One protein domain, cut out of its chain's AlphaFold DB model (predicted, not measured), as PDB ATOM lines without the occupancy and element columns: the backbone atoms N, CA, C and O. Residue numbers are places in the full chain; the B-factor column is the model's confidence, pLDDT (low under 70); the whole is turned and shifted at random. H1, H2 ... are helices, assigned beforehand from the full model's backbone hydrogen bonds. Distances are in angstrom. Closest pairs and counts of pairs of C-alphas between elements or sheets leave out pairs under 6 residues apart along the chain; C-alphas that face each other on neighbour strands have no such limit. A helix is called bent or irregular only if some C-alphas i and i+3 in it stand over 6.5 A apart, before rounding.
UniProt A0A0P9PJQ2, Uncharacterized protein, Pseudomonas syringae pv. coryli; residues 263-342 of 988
ATOM      1  N   TYR A 263      31.904  -0.540  43.197       74.31
ATOM      2  CA  TYR A 263      31.331   0.079  41.986       74.31
ATOM      3  C   TYR A 263      32.409   0.805  41.187       74.31
ATOM      4  O   TYR A 263      32.416   0.739  39.959       74.31
ATOM      5  N   GLY A 264      33.312   1.499  41.883       74.00
ATOM      6  CA  GLY A 264      34.436   2.191  41.271       74.00
ATOM      7  C   GLY A 264      35.339   1.225  40.527       74.00
ATOM      8  O   GLY A 264      35.628   1.450  39.354       74.00
ATOM      9  N   ASP A 265      35.710   0.121  41.171       76.44
ATOM     10  CA  ASP A 265      36.601  -0.877  40.576       76.44
ATOM     11  C   ASP A 265      35.994  -1.555  39.345       76.44
ATOM     12  O   ASP A 265      36.682  -1.710  38.337       76.44
ATOM     13  N   VAL A 266      34.694  -1.871  39.349       79.69
ATOM     14  CA  VAL A 266      34.019  -2.433  38.162       79.69
ATOM     15  C   VAL A 266      33.947  -1.440  37.020       79.69
ATOM     16  O   VAL A 266      34.254  -1.790  35.881       79.69
ATOM     17  N   LEU A 267      33.604  -0.184  37.300       79.81
ATOM     18  CA  LEU A 267      33.575   0.855  36.274       79.81
ATOM     19  C   LEU A 267      34.968   1.110  35.683       79.81
ATOM     20  O   LEU A 267      35.098   1.279  34.469       79.81
ATOM     21  N   ARG A 268      36.016   1.077  36.513       79.19
ATOM     22  CA  ARG A 268      37.415   1.166  36.071       79.19
ATOM     23  C   ARG A 268      37.821  -0.041  35.229       79.19
ATOM     24  O   ARG A 268      38.414   0.151  34.171       79.19
ATOM     25  N   ALA A 269      37.475  -1.257  35.651       84.62
ATOM     26  CA  ALA A 269      37.763  -2.481  34.910       84.62
ATOM     27  C   ALA A 269      37.092  -2.468  33.530       84.62
ATOM     28  O   ALA A 269      37.749  -2.714  32.521       84.62
ATOM     29  N   ILE A 270      35.811  -2.084  33.468       82.44
ATOM     30  CA  ILE A 270      35.069  -1.915  32.212       82.44
ATOM     31  C   ILE A 270      35.763  -0.891  31.308       82.44
ATOM     32  O   ILE A 270      35.983  -1.174  30.132       82.44
ATOM     33  N   ALA A 271      36.140   0.273  31.846       80.25
ATOM     34  CA  ALA A 271      36.812   1.317  31.075       80.25
ATOM     35  C   ALA A 271      38.189   0.873  30.549       80.25
ATOM     36  O   ALA A 271      38.553   1.221  29.427       80.25
ATOM     37  N   LEU A 272      38.944   0.098  31.336       83.44
ATOM     38  CA  LEU A 272      40.229  -0.461  30.919       83.44
ATOM     39  C   LEU A 272      40.063  -1.466  29.781       83.44
ATOM     40  O   LEU A 272      40.788  -1.367  28.793       83.44
ATOM     41  N   VAL A 273      39.109  -2.391  29.889       87.25
ATOM     42  CA  VAL A 273      38.828  -3.365  28.825       87.25
ATOM     43  C   VAL A 273      38.360  -2.646  27.557       87.25
ATOM     44  O   VAL A 273      38.915  -2.881  26.483       87.25
ATOM     45  N   ASP A 274      37.416  -1.707  27.671       84.31
ATOM     46  CA  ASP A 274      36.878  -0.961  26.525       84.31
ATOM     47  C   ASP A 274      37.953  -0.107  25.838       84.31
ATOM     48  O   ASP A 274      38.026  -0.073  24.614       84.31
ATOM     49  N   GLY A 275      38.840   0.533  26.607       83.25
ATOM     50  CA  GLY A 275      39.933   1.350  26.070       83.25
ATOM     51  C   GLY A 275      41.004   0.564  25.300       83.25
ATOM     52  O   GLY A 275      41.789   1.160  24.559       83.25
ATOM     53  N   HIS A 276      41.035  -0.761  25.462       85.88
ATOM     54  CA  HIS A 276      41.953  -1.677  24.777       85.88
ATOM     55  C   HIS A 276      41.245  -2.595  23.772       85.88
ATOM     56  O   HIS A 276      41.889  -3.446  23.159       85.88
ATOM     57  N   THR A 277      39.937  -2.415  23.580       85.81
ATOM     58  CA  THR A 277      39.146  -3.149  22.593       85.81
ATOM     59  C   THR A 277      38.976  -2.286  21.344       85.81
ATOM     60  O   THR A 277      38.601  -1.117  21.425       85.81
ATOM     61  N   HIS A 278      39.278  -2.839  20.171       80.62
ATOM     62  CA  HIS A 278      39.102  -2.149  18.894       80.62
ATOM     63  C   HIS A 278      37.615  -1.973  18.544       80.62
ATOM     64  O   HIS A 278      36.762  -2.710  19.029       80.62
ATOM     65  N   GLU A 279      37.289  -1.051  17.629       75.50
ATOM     66  CA  GLU A 279      35.911  -0.880  17.122       75.50
ATOM     67  C   GLU A 279      35.342  -2.158  16.472       75.50
ATOM     68  O   GLU A 279      34.128  -2.330  16.406       75.50
ATOM     69  N   SER A 280      36.213  -3.073  16.025       75.69
ATOM     70  CA  SER A 280      35.849  -4.409  15.534       75.69
ATOM     71  C   SER A 280      35.381  -5.373  16.635       75.69
ATOM     72  O   SER A 280      34.883  -6.449  16.310       75.69
ATOM     73  N   GLY A 281      35.548  -5.014  17.911       73.62
ATOM     74  CA  GLY A 281      35.277  -5.862  19.075       73.62
ATOM     75  C   GLY A 281      36.450  -6.756  19.499       73.62
ATOM     76  O   GLY A 281      36.313  -7.508  20.458       73.62
ATOM     77  N   GLU A 282      37.595  -6.686  18.813       82.81
ATOM     78  CA  GLU A 282      38.782  -7.491  19.126       82.81
ATOM     79  C   GLU A 282      39.648  -6.817  20.203       82.81
ATOM     80  O   GLU A 282      39.942  -5.621  20.119       82.81
ATOM     81  N   LEU A 283      40.051  -7.578  21.224       87.94
ATOM     82  CA  LEU A 283      40.856  -7.088  22.345       87.94
ATOM     83  C   LEU A 283      42.358  -7.130  22.016       87.94
ATOM     84  O   LEU A 283      42.893  -8.192  21.700       87.94
ATOM     85  N   ASP A 284      43.070  -6.016  22.205       90.31
ATOM     86  CA  ASP A 284      44.540  -6.001  22.201       90.31
ATOM     87  C   ASP A 284      45.076  -6.482  23.562       90.31
ATOM     88  O   ASP A 284      45.382  -5.697  24.469       90.31
ATOM     89  N   VAL A 285      45.161  -7.809  23.707       89.81
ATOM     90  CA  VAL A 285      45.543  -8.491  24.955       89.81
ATOM     91  C   VAL A 285      46.915  -8.036  25.460       89.81
ATOM     92  O   VAL A 285      47.085  -7.818  26.659       89.81
ATOM     93  N   LYS A 286      47.886  -7.825  24.562       88.94
ATOM     94  CA  LYS A 286      49.258  -7.442  24.938       88.94
ATOM     95  C   LYS A 286      49.326  -6.018  25.464       88.94
ATOM     96  O   LYS A 286      50.022  -5.749  26.443       88.94
ATOM     97  N   LYS A 287      48.606  -5.092  24.827       87.88
ATOM     98  CA  LYS A 287      48.558  -3.697  25.273       87.88
ATOM     99  C   LYS A 287      47.793  -3.551  26.588       87.88
ATOM    100  O   LYS A 287      48.231  -2.793  27.455       87.88
ATOM    101  N   LEU A 288      46.702  -4.303  26.759       88.75
ATOM    102  CA  LEU A 288      46.023  -4.404  28.050       88.75
ATOM    103  C   LEU A 288      46.992  -4.946  29.109       88.75
ATOM    104  O   LEU A 288      47.172  -4.307  30.143       88.75
ATOM    105  N   GLY A 289      47.682  -6.053  28.821       86.62
ATOM    106  CA  GLY A 289      48.666  -6.668  29.714       86.62
ATOM    107  C   GLY A 289      49.753  -5.703  30.189       86.62
ATOM    108  O   GLY A 289      49.998  -5.590  31.387       86.62
ATOM    109  N   ALA A 290      50.331  -4.907  29.283       86.69
ATOM    110  CA  ALA A 290      51.305  -3.873  29.645       86.69
ATOM    111  C   ALA A 290      50.738  -2.824  30.628       86.69
ATOM    112  O   ALA A 290      51.443  -2.371  31.535       86.69
ATOM    113  N   SER A 291      49.460  -2.463  30.483       84.50
ATOM    114  CA  SER A 291      48.773  -1.565  31.419       84.50
ATOM    115  C   SER A 291      48.537  -2.232  32.776       84.50
ATOM    116  O   SER A 291      48.724  -1.591  33.802       84.50
ATOM    117  N   LEU A 292      48.194  -3.524  32.802       86.12
ATOM    118  CA  LEU A 292      47.957  -4.263  34.047       86.12
ATOM    119  C   LEU A 292      49.242  -4.499  34.845       86.12
ATOM    120  O   LEU A 292      49.252  -4.320  36.059       86.12
ATOM    121  N   VAL A 293      50.344  -4.845  34.174       84.00
ATOM    122  CA  VAL A 293      51.657  -5.056  34.809       84.00
ATOM    123  C   VAL A 293      52.214  -3.763  35.419       84.00
ATOM    124  O   VAL A 293      52.998  -3.815  36.364       84.00
ATOM    125  N   SER A 294      51.809  -2.602  34.898       81.00
ATOM    126  CA  SER A 294      52.231  -1.292  35.405       81.00
ATOM    127  C   SER A 294      51.315  -0.708  36.488       81.00
ATOM    128  O   SER A 294      51.621   0.370  37.003       81.00
ATOM    129  N   LEU A 295      50.234  -1.402  36.872       75.75
ATOM    130  CA  LEU A 295      49.358  -0.955  37.955       75.75
ATOM    131  C   LEU A 295      50.093  -0.964  39.310       75.75
ATOM    132  O   LEU A 295      50.828  -1.908  39.618       75.75
ATOM    133  N   PRO A 296      49.894   0.066  40.150       67.44
ATOM    134  CA  PRO A 296      50.470   0.108  41.486       67.44
ATOM    135  C   PRO A 296      49.850  -0.965  42.397       67.44
ATOM    136  O   PRO A 296      48.727  -1.421  42.194       67.44
ATOM    137  N   SER A 297      50.564  -1.353  43.459       61.94
ATOM    138  CA  SER A 297      50.119  -2.405  44.394       61.94
ATOM    139  C   SER A 297      48.804  -2.097  45.119       61.94
ATOM    140  O   SER A 297      48.163  -3.004  45.638       61.94
ATOM    141  N   GLU A 298      48.439  -0.823  45.183       58.66
ATOM    142  CA  GLU A 298      47.204  -0.296  45.768       58.66
ATOM    143  C   GLU A 298      45.970  -0.559  44.878       58.66
ATOM    144  O   GLU A 298      44.861  -0.610  45.391       58.66
ATOM    145  N   ASP A 299      46.158  -0.884  43.591       66.44
ATOM    146  CA  ASP A 299      45.095  -1.266  42.646       66.44
ATOM    147  C   ASP A 299      44.865  -2.791  42.564       66.44
ATOM    148  O   ASP A 299      44.308  -3.305  41.593       66.44
ATOM    149  N   ARG A 300      45.263  -3.565  43.582       66.12
ATOM    150  CA  ARG A 300      45.007  -5.022  43.597       66.12
ATOM    151  C   ARG A 300      43.518  -5.371  43.510       66.12
ATOM    152  O   ARG A 300      43.182  -6.327  42.818       66.12
ATOM    153  N   GLY A 301      42.640  -4.581  44.135       69.06
ATOM    154  CA  GLY A 301      41.185  -4.777  44.042       69.06
ATOM    155  C   GLY A 301      40.654  -4.652  42.608       69.06
ATOM    156  O   GLY A 301      39.753  -5.387  42.208       69.06
ATOM    157  N   LEU A 302      41.285  -3.810  41.784       77.50
ATOM    158  CA  LEU A 302      40.961  -3.678  40.365       77.50
ATOM    159  C   LEU A 302      41.326  -4.938  39.569       77.50
ATOM    160  O   LEU A 302      40.578  -5.330  38.675       77.50
ATOM    161  N   LEU A 303      42.452  -5.587  39.890       82.06
ATOM    162  CA  LEU A 303      42.862  -6.843  39.250       82.06
ATOM    163  C   LEU A 303      41.897  -7.995  39.569       82.06
ATOM    164  O   LEU A 303      41.596  -8.792  38.682       82.06
ATOM    165  N   GLU A 304      41.390  -8.072  40.802       80.62
ATOM    166  CA  GLU A 304      40.378  -9.068  41.193       80.62
ATOM    167  C   GLU A 304      39.092  -8.893  40.385       80.62
ATOM    168  O   GLU A 304      38.558  -9.846  39.824       80.62
ATOM    169  N   VAL A 305      38.634  -7.649  40.254       81.50
ATOM    170  CA  VAL A 305      37.450  -7.325  39.461       81.50
ATOM    171  C   VAL A 305      37.668  -7.608  37.972       81.50
ATOM    172  O   VAL A 305      36.784  -8.149  37.304       81.50
ATOM    173  N   LEU A 306      38.850  -7.292  37.438       87.38
ATOM    174  CA  LEU A 306      39.205  -7.593  36.049       87.38
ATOM    175  C   LEU A 306      39.152  -9.089  35.742       87.38
ATOM    176  O   LEU A 306      38.753  -9.447  34.635       87.38
ATOM    177  N   ALA A 307      39.494  -9.958  36.696       88.62
ATOM    178  CA  ALA A 307      39.414 -11.405  36.510       88.62
ATOM    179  C   ALA A 307      37.979 -11.911  36.274       88.62
ATOM    180  O   ALA A 307      37.799 -12.948  35.636       88.62
ATOM    181  N   ALA A 308      36.962 -11.170  36.728       85.56
ATOM    182  CA  ALA A 308      35.561 -11.437  36.412       85.56
ATOM    183  C   ALA A 308      35.101 -10.707  35.134       85.56
ATOM    184  O   ALA A 308      34.483 -11.315  34.265       85.56
ATOM    185  N   VAL A 309      35.439  -9.420  34.977       87.12
ATOM    186  CA  VAL A 309      34.945  -8.568  33.872       87.12
ATOM    187  C   VAL A 309      35.547  -8.940  32.514       87.12
ATOM    188  O   VAL A 309      34.848  -8.937  31.500       87.12
ATOM    189  N   LEU A 310      36.847  -9.236  32.460       89.12
ATOM    190  CA  LEU A 310      37.551  -9.558  31.217       89.12
ATOM    191  C   LEU A 310      36.914 -10.748  30.466       89.12
ATOM    192  O   LEU A 310      36.528 -10.563  29.307       89.12
ATOM    193  N   PRO A 311      36.715 -11.925  31.093       88.75
ATOM    194  CA  PRO A 311      36.106 -13.073  30.423       88.75
ATOM    195  C   PRO A 311      34.637 -12.833  30.048       88.75
ATOM    196  O   PRO A 311      34.208 -13.307  29.000       88.75
ATOM    197  N   GLU A 312      33.870 -12.060  30.828       86.06
ATOM    198  CA  GLU A 312      32.486 -11.699  30.472       86.06
ATOM    199  C   GLU A 312      32.398 -10.888  29.177       86.06
ATOM    200  O   GLU A 312      31.467 -11.074  28.392       86.06
ATOM    201  N   LYS A 313      33.344  -9.966  28.957       84.00
ATOM    202  CA  LYS A 313      33.304  -9.055  27.806       84.00
ATOM    203  C   LYS A 313      33.985  -9.617  26.568       84.00
ATOM    204  O   LYS A 313      33.533  -9.332  25.463       84.00
ATOM    205  N   THR A 314      35.079 -10.358  26.737       86.12
ATOM    206  CA  THR A 314      35.959 -10.731  25.617       86.12
ATOM    207  C   THR A 314      36.198 -12.231  25.493       86.12
ATOM    208  O   THR A 314      36.811 -12.662  24.520       86.12
ATOM    209  N   GLY A 315      35.765 -13.036  26.470       86.38
ATOM    210  CA  GLY A 315      36.087 -14.463  26.543       86.38
ATOM    211  C   GLY A 315      37.560 -14.760  26.848       86.38
ATOM    212  O   GLY A 315      37.952 -15.921  26.835       86.38
ATOM    213  N   THR A 316      38.388 -13.747  27.124       89.25
ATOM    214  CA  THR A 316      39.805 -13.937  27.464       89.25
ATOM    215  C   THR A 316      39.980 -14.096  28.972       89.25
ATOM    216  O   THR A 316      39.462 -13.299  29.747       89.25
ATOM    217  N   GLU A 317      40.739 -15.102  29.400       91.38
ATOM    218  CA  GLU A 317      41.031 -15.332  30.818       91.38
ATOM    219  C   GLU A 317      42.233 -14.512  31.306       91.38
ATOM    220  O   GLU A 317      43.190 -14.294  30.563       91.38
ATOM    221  N   ILE A 318      42.231 -14.112  32.584       91.12
ATOM    222  CA  ILE A 318      43.324 -13.326  33.199       91.12
ATOM    223  C   ILE A 318      44.663 -14.090  33.252       91.12
ATOM    224  O   ILE A 318      45.729 -13.485  33.338       91.12
ATOM    225  N   VAL A 319      44.609 -15.424  33.166       92.94
ATOM    226  CA  VAL A 319      45.773 -16.330  33.072       92.94
ATOM    227  C   VAL A 319      46.338 -16.450  31.661       92.94
ATOM    228  O   VAL A 319      47.333 -17.149  31.477       92.94
ATOM    229  N   ASN A 320      45.738 -15.786  30.665       91.50
ATOM    230  CA  ASN A 320      46.265 -15.792  29.308       91.50
ATOM    231  C   ASN A 320      47.737 -15.313  29.322       91.50
ATOM    232  O   ASN A 320      48.004 -14.192  29.761       91.50
ATOM    233  N   PRO A 321      48.693 -16.118  28.818       89.19
ATOM    234  CA  PRO A 321      50.111 -15.764  28.824       89.19
ATOM    235  C   PRO A 321      50.438 -14.423  28.149       89.19
ATOM    236  O   PRO A 321      51.396 -13.766  28.552       89.19
ATOM    237  N   ASP A 322      49.646 -13.987  27.162       90.25
ATOM    238  CA  ASP A 322      49.839 -12.706  26.469       90.25
ATOM    239  C   ASP A 322      49.524 -11.480  27.347       90.25
ATOM    240  O   ASP A 322      49.954 -10.373  27.019       90.25
ATOM    241  N   ILE A 323      48.824 -11.659  28.475       91.44
ATOM    242  CA  ILE A 323      48.617 -10.606  29.485       91.44
ATOM    243  C   ILE A 323      49.916 -10.339  30.263       91.44
ATOM    244  O   ILE A 323      50.168  -9.211  30.683       91.44
ATOM    245  N   GLY A 324      50.769 -11.355  30.433       90.31
ATOM    246  CA  GLY A 324      52.101 -11.205  31.024       90.31
ATOM    247  C   GLY A 324      52.144 -11.011  32.545       90.31
ATOM    248  O   GLY A 324      53.181 -10.593  33.063       90.31
ATOM    249  N   LEU A 325      51.058 -11.305  33.270       89.81
ATOM    250  CA  LEU A 325      51.078 -11.363  34.736       89.81
ATOM    251  C   LEU A 325      51.907 -12.562  35.228       89.81
ATOM    252  O   LEU A 325      52.027 -13.583  34.551       89.81
ATOM    253  N   GLU A 326      52.473 -12.439  36.430       90.25
ATOM    254  CA  GLU A 326      53.158 -13.552  37.094       90.25
ATOM    255  C   GLU A 326      52.173 -14.714  37.317       90.25
ATOM    256  O   GLU A 326      51.005 -14.494  37.641       90.25
ATOM    257  N   ALA A 327      52.625 -15.949  37.085       90.25
ATOM    258  CA  ALA A 327      51.751 -17.114  36.988       90.25
ATOM    259  C   ALA A 327      50.991 -17.406  38.290       90.25
ATOM    260  O   ALA A 327      49.799 -17.712  38.230       90.25
ATOM    261  N   GLU A 328      51.636 -17.314  39.456       89.31
ATOM    262  CA  GLU A 328      50.956 -17.503  40.739       89.31
ATOM    263  C   GLU A 328      49.887 -16.424  40.959       89.31
ATOM    264  O   GLU A 328      48.740 -16.761  41.262       89.31
ATOM    265  N   LEU A 329      50.217 -15.145  40.744       87.44
ATOM    266  CA  LEU A 329      49.251 -14.047  40.842       87.44
ATOM    267  C   LEU A 329      48.068 -14.238  39.880       87.44
ATOM    268  O   LEU A 329      46.918 -14.124  40.299       87.44
ATOM    269  N   ALA A 330      48.333 -14.556  38.614       91.50
ATOM    270  CA  ALA A 330      47.297 -14.730  37.601       91.50
ATOM    271  C   ALA A 330      46.337 -15.876  37.955       91.50
ATOM    272  O   ALA A 330      45.123 -15.712  37.847       91.50
ATOM    273  N   ASN A 331      46.858 -17.012  38.437       92.56
ATOM    274  CA  ASN A 331      46.026 -18.138  38.869       92.56
ATOM    275  C   ASN A 331      45.174 -17.782  40.096       92.56
ATOM    276  O   ASN A 331      44.000 -18.144  40.139       92.56
ATOM    277  N   ARG A 332      45.723 -17.048  41.075       90.19
ATOM    278  CA  ARG A 332      44.951 -16.575  42.241       90.19
ATOM    279  C   ARG A 332      43.794 -15.668  41.821       90.19
ATOM    280  O   ARG A 332      42.661 -15.889  42.237       90.19
ATOM    281  N   LEU A 333      44.074 -14.695  40.950       89.19
ATOM    282  CA  LEU A 333      43.062 -13.789  40.402       89.19
ATOM    283  C   LEU A 333      41.984 -14.551  39.624       89.19
ATOM    284  O   LEU A 333      40.799 -14.300  39.826       89.19
ATOM    285  N   PHE A 334      42.383 -15.512  38.785       92.00
ATOM    286  CA  PHE A 334      41.456 -16.372  38.051       92.00
ATOM    287  C   PHE A 334      40.487 -17.087  38.990       92.00
ATOM    288  O   PHE A 334      39.280 -16.939  38.820       92.00
ATOM    289  N   VAL A 335      40.992 -17.788  40.013       90.38
ATOM    290  CA  VAL A 335      40.147 -18.515  40.973       90.38
ATOM    291  C   VAL A 335      39.177 -17.573  41.685       90.38
ATOM    292  O   VAL A 335      37.988 -17.872  41.748       90.38
ATOM    293  N   HIS A 336      39.642 -16.415  42.161       83.12
ATOM    294  CA  HIS A 336      38.776 -15.447  42.844       83.12
ATOM    295  C   HIS A 336      37.685 -14.871  41.920       83.12
ATOM    296  O   HIS A 336      36.570 -14.626  42.375       83.12
ATOM    297  N   GLY A 337      37.965 -14.712  40.622       84.50
ATOM    298  CA  GLY A 337      36.997 -14.210  39.640       84.50
ATOM    299  C   GLY A 337      35.929 -15.225  39.205       84.50
ATOM    300  O   GLY A 337      34.869 -14.822  38.717       84.50
ATOM    301  N   LEU A 338      36.164 -16.532  39.381       86.12
ATOM    302  CA  LEU A 338      35.265 -17.593  38.897       86.12
ATOM    303  C   LEU A 338      33.859 -17.524  39.503       86.12
ATOM    304  O   LEU A 338      32.888 -17.775  38.797       86.12
ATOM    305  N   ALA A 339      33.736 -17.197  40.790       79.81
ATOM    306  CA  ALA A 339      32.438 -17.167  41.467       79.81
ATOM    307  C   ALA A 339      31.594 -15.922  41.127       79.81
ATOM    308  O   ALA A 339      30.405 -15.896  41.430       79.81
ATOM    309  N   TRP A 340      32.197 -14.881  40.544       74.50
ATOM    310  CA  TRP A 340      31.564 -13.562  40.377       74.50
ATOM    311  C   TRP A 340      31.040 -13.287  38.976       74.50
ATOM    312  O   TRP A 340      30.180 -12.421  38.782       74.50
ATOM    313  N   ARG A 341      31.609 -13.978  37.994       79.38
ATOM    314  CA  ARG A 341      31.306 -13.740  36.591       79.38
ATOM    315  C   ARG A 341      30.044 -14.472  36.155       79.38
ATOM    316  O   ARG A 341      29.709 -15.532  36.679       79.38
ATOM    317  N   SER A 342      29.357 -13.908  35.171       79.44
ATOM    318  CA  SER A 342      28.155 -14.467  34.565       79.44
ATOM    319  C   SER A 342      28.377 -15.912  34.124       79.44
ATOM    320  O   SER A 342      29.361 -16.224  33.448       79.44
TER     321      SER A 342
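What this domain is: This is residues 263 to 342 of the 988 residues of an uncharacterized protein of Pseudomonas syringae pv. coryli (UniProt A0A0P9PJQ2). Kinked helix H3 runs through the middle, with H1 and H4 packed on opposite sides of it and short H2 near H1 and H3. The printed part has 80 residues with four named helices, H1 to H4 in order, and no named strand: all helix. It is compact, with a radius of gyration of the C-alphas of 11.3 A and spans of 31 by 24 by 21 A.

Where its parts are: H3, residues 297 to 314, measures 24.9 A; it is irregular, with C-alphas 298 and 301 7.7 A apart, and has a kink of 41 degrees near residue 308. H1, residues 263 to 275, 18.1 A, begins at C-alpha (31.331, 0.079, 41.986). H2 is residues 285 to 293, 12.1 A. H4, residues 327 to 338, 16.6 A, ends at C-alpha (35.265, -17.593, 38.897).

How they stand to each other: H3 touches H1 at a steep tilt of 60 degrees, closest C-alphas Asp 265 and Leu 302, 5.2 A. H3, with residues 303 to 308 alone, touches residues 333 to 338 of H4, closest C-alphas Ala 308 and Gly 337, 4.5 A. H2 is close to H1 but not clearly touching, closest C-alphas Val 273 and Leu 288, 7.3 A. H4 is apart from H1 and H2. Every O i to N i+4 pair is within hydrogen-bond range in H1, H2 and H4, and 9 of 14 in H3.

The domain as a whole: The C-alphas farthest apart, Glu 279 and Glu 328, are 32.6 A apart. The printed part has no cut; the link from H3 to H4 is long. Residues 296 to 301 have pLDDT under 70.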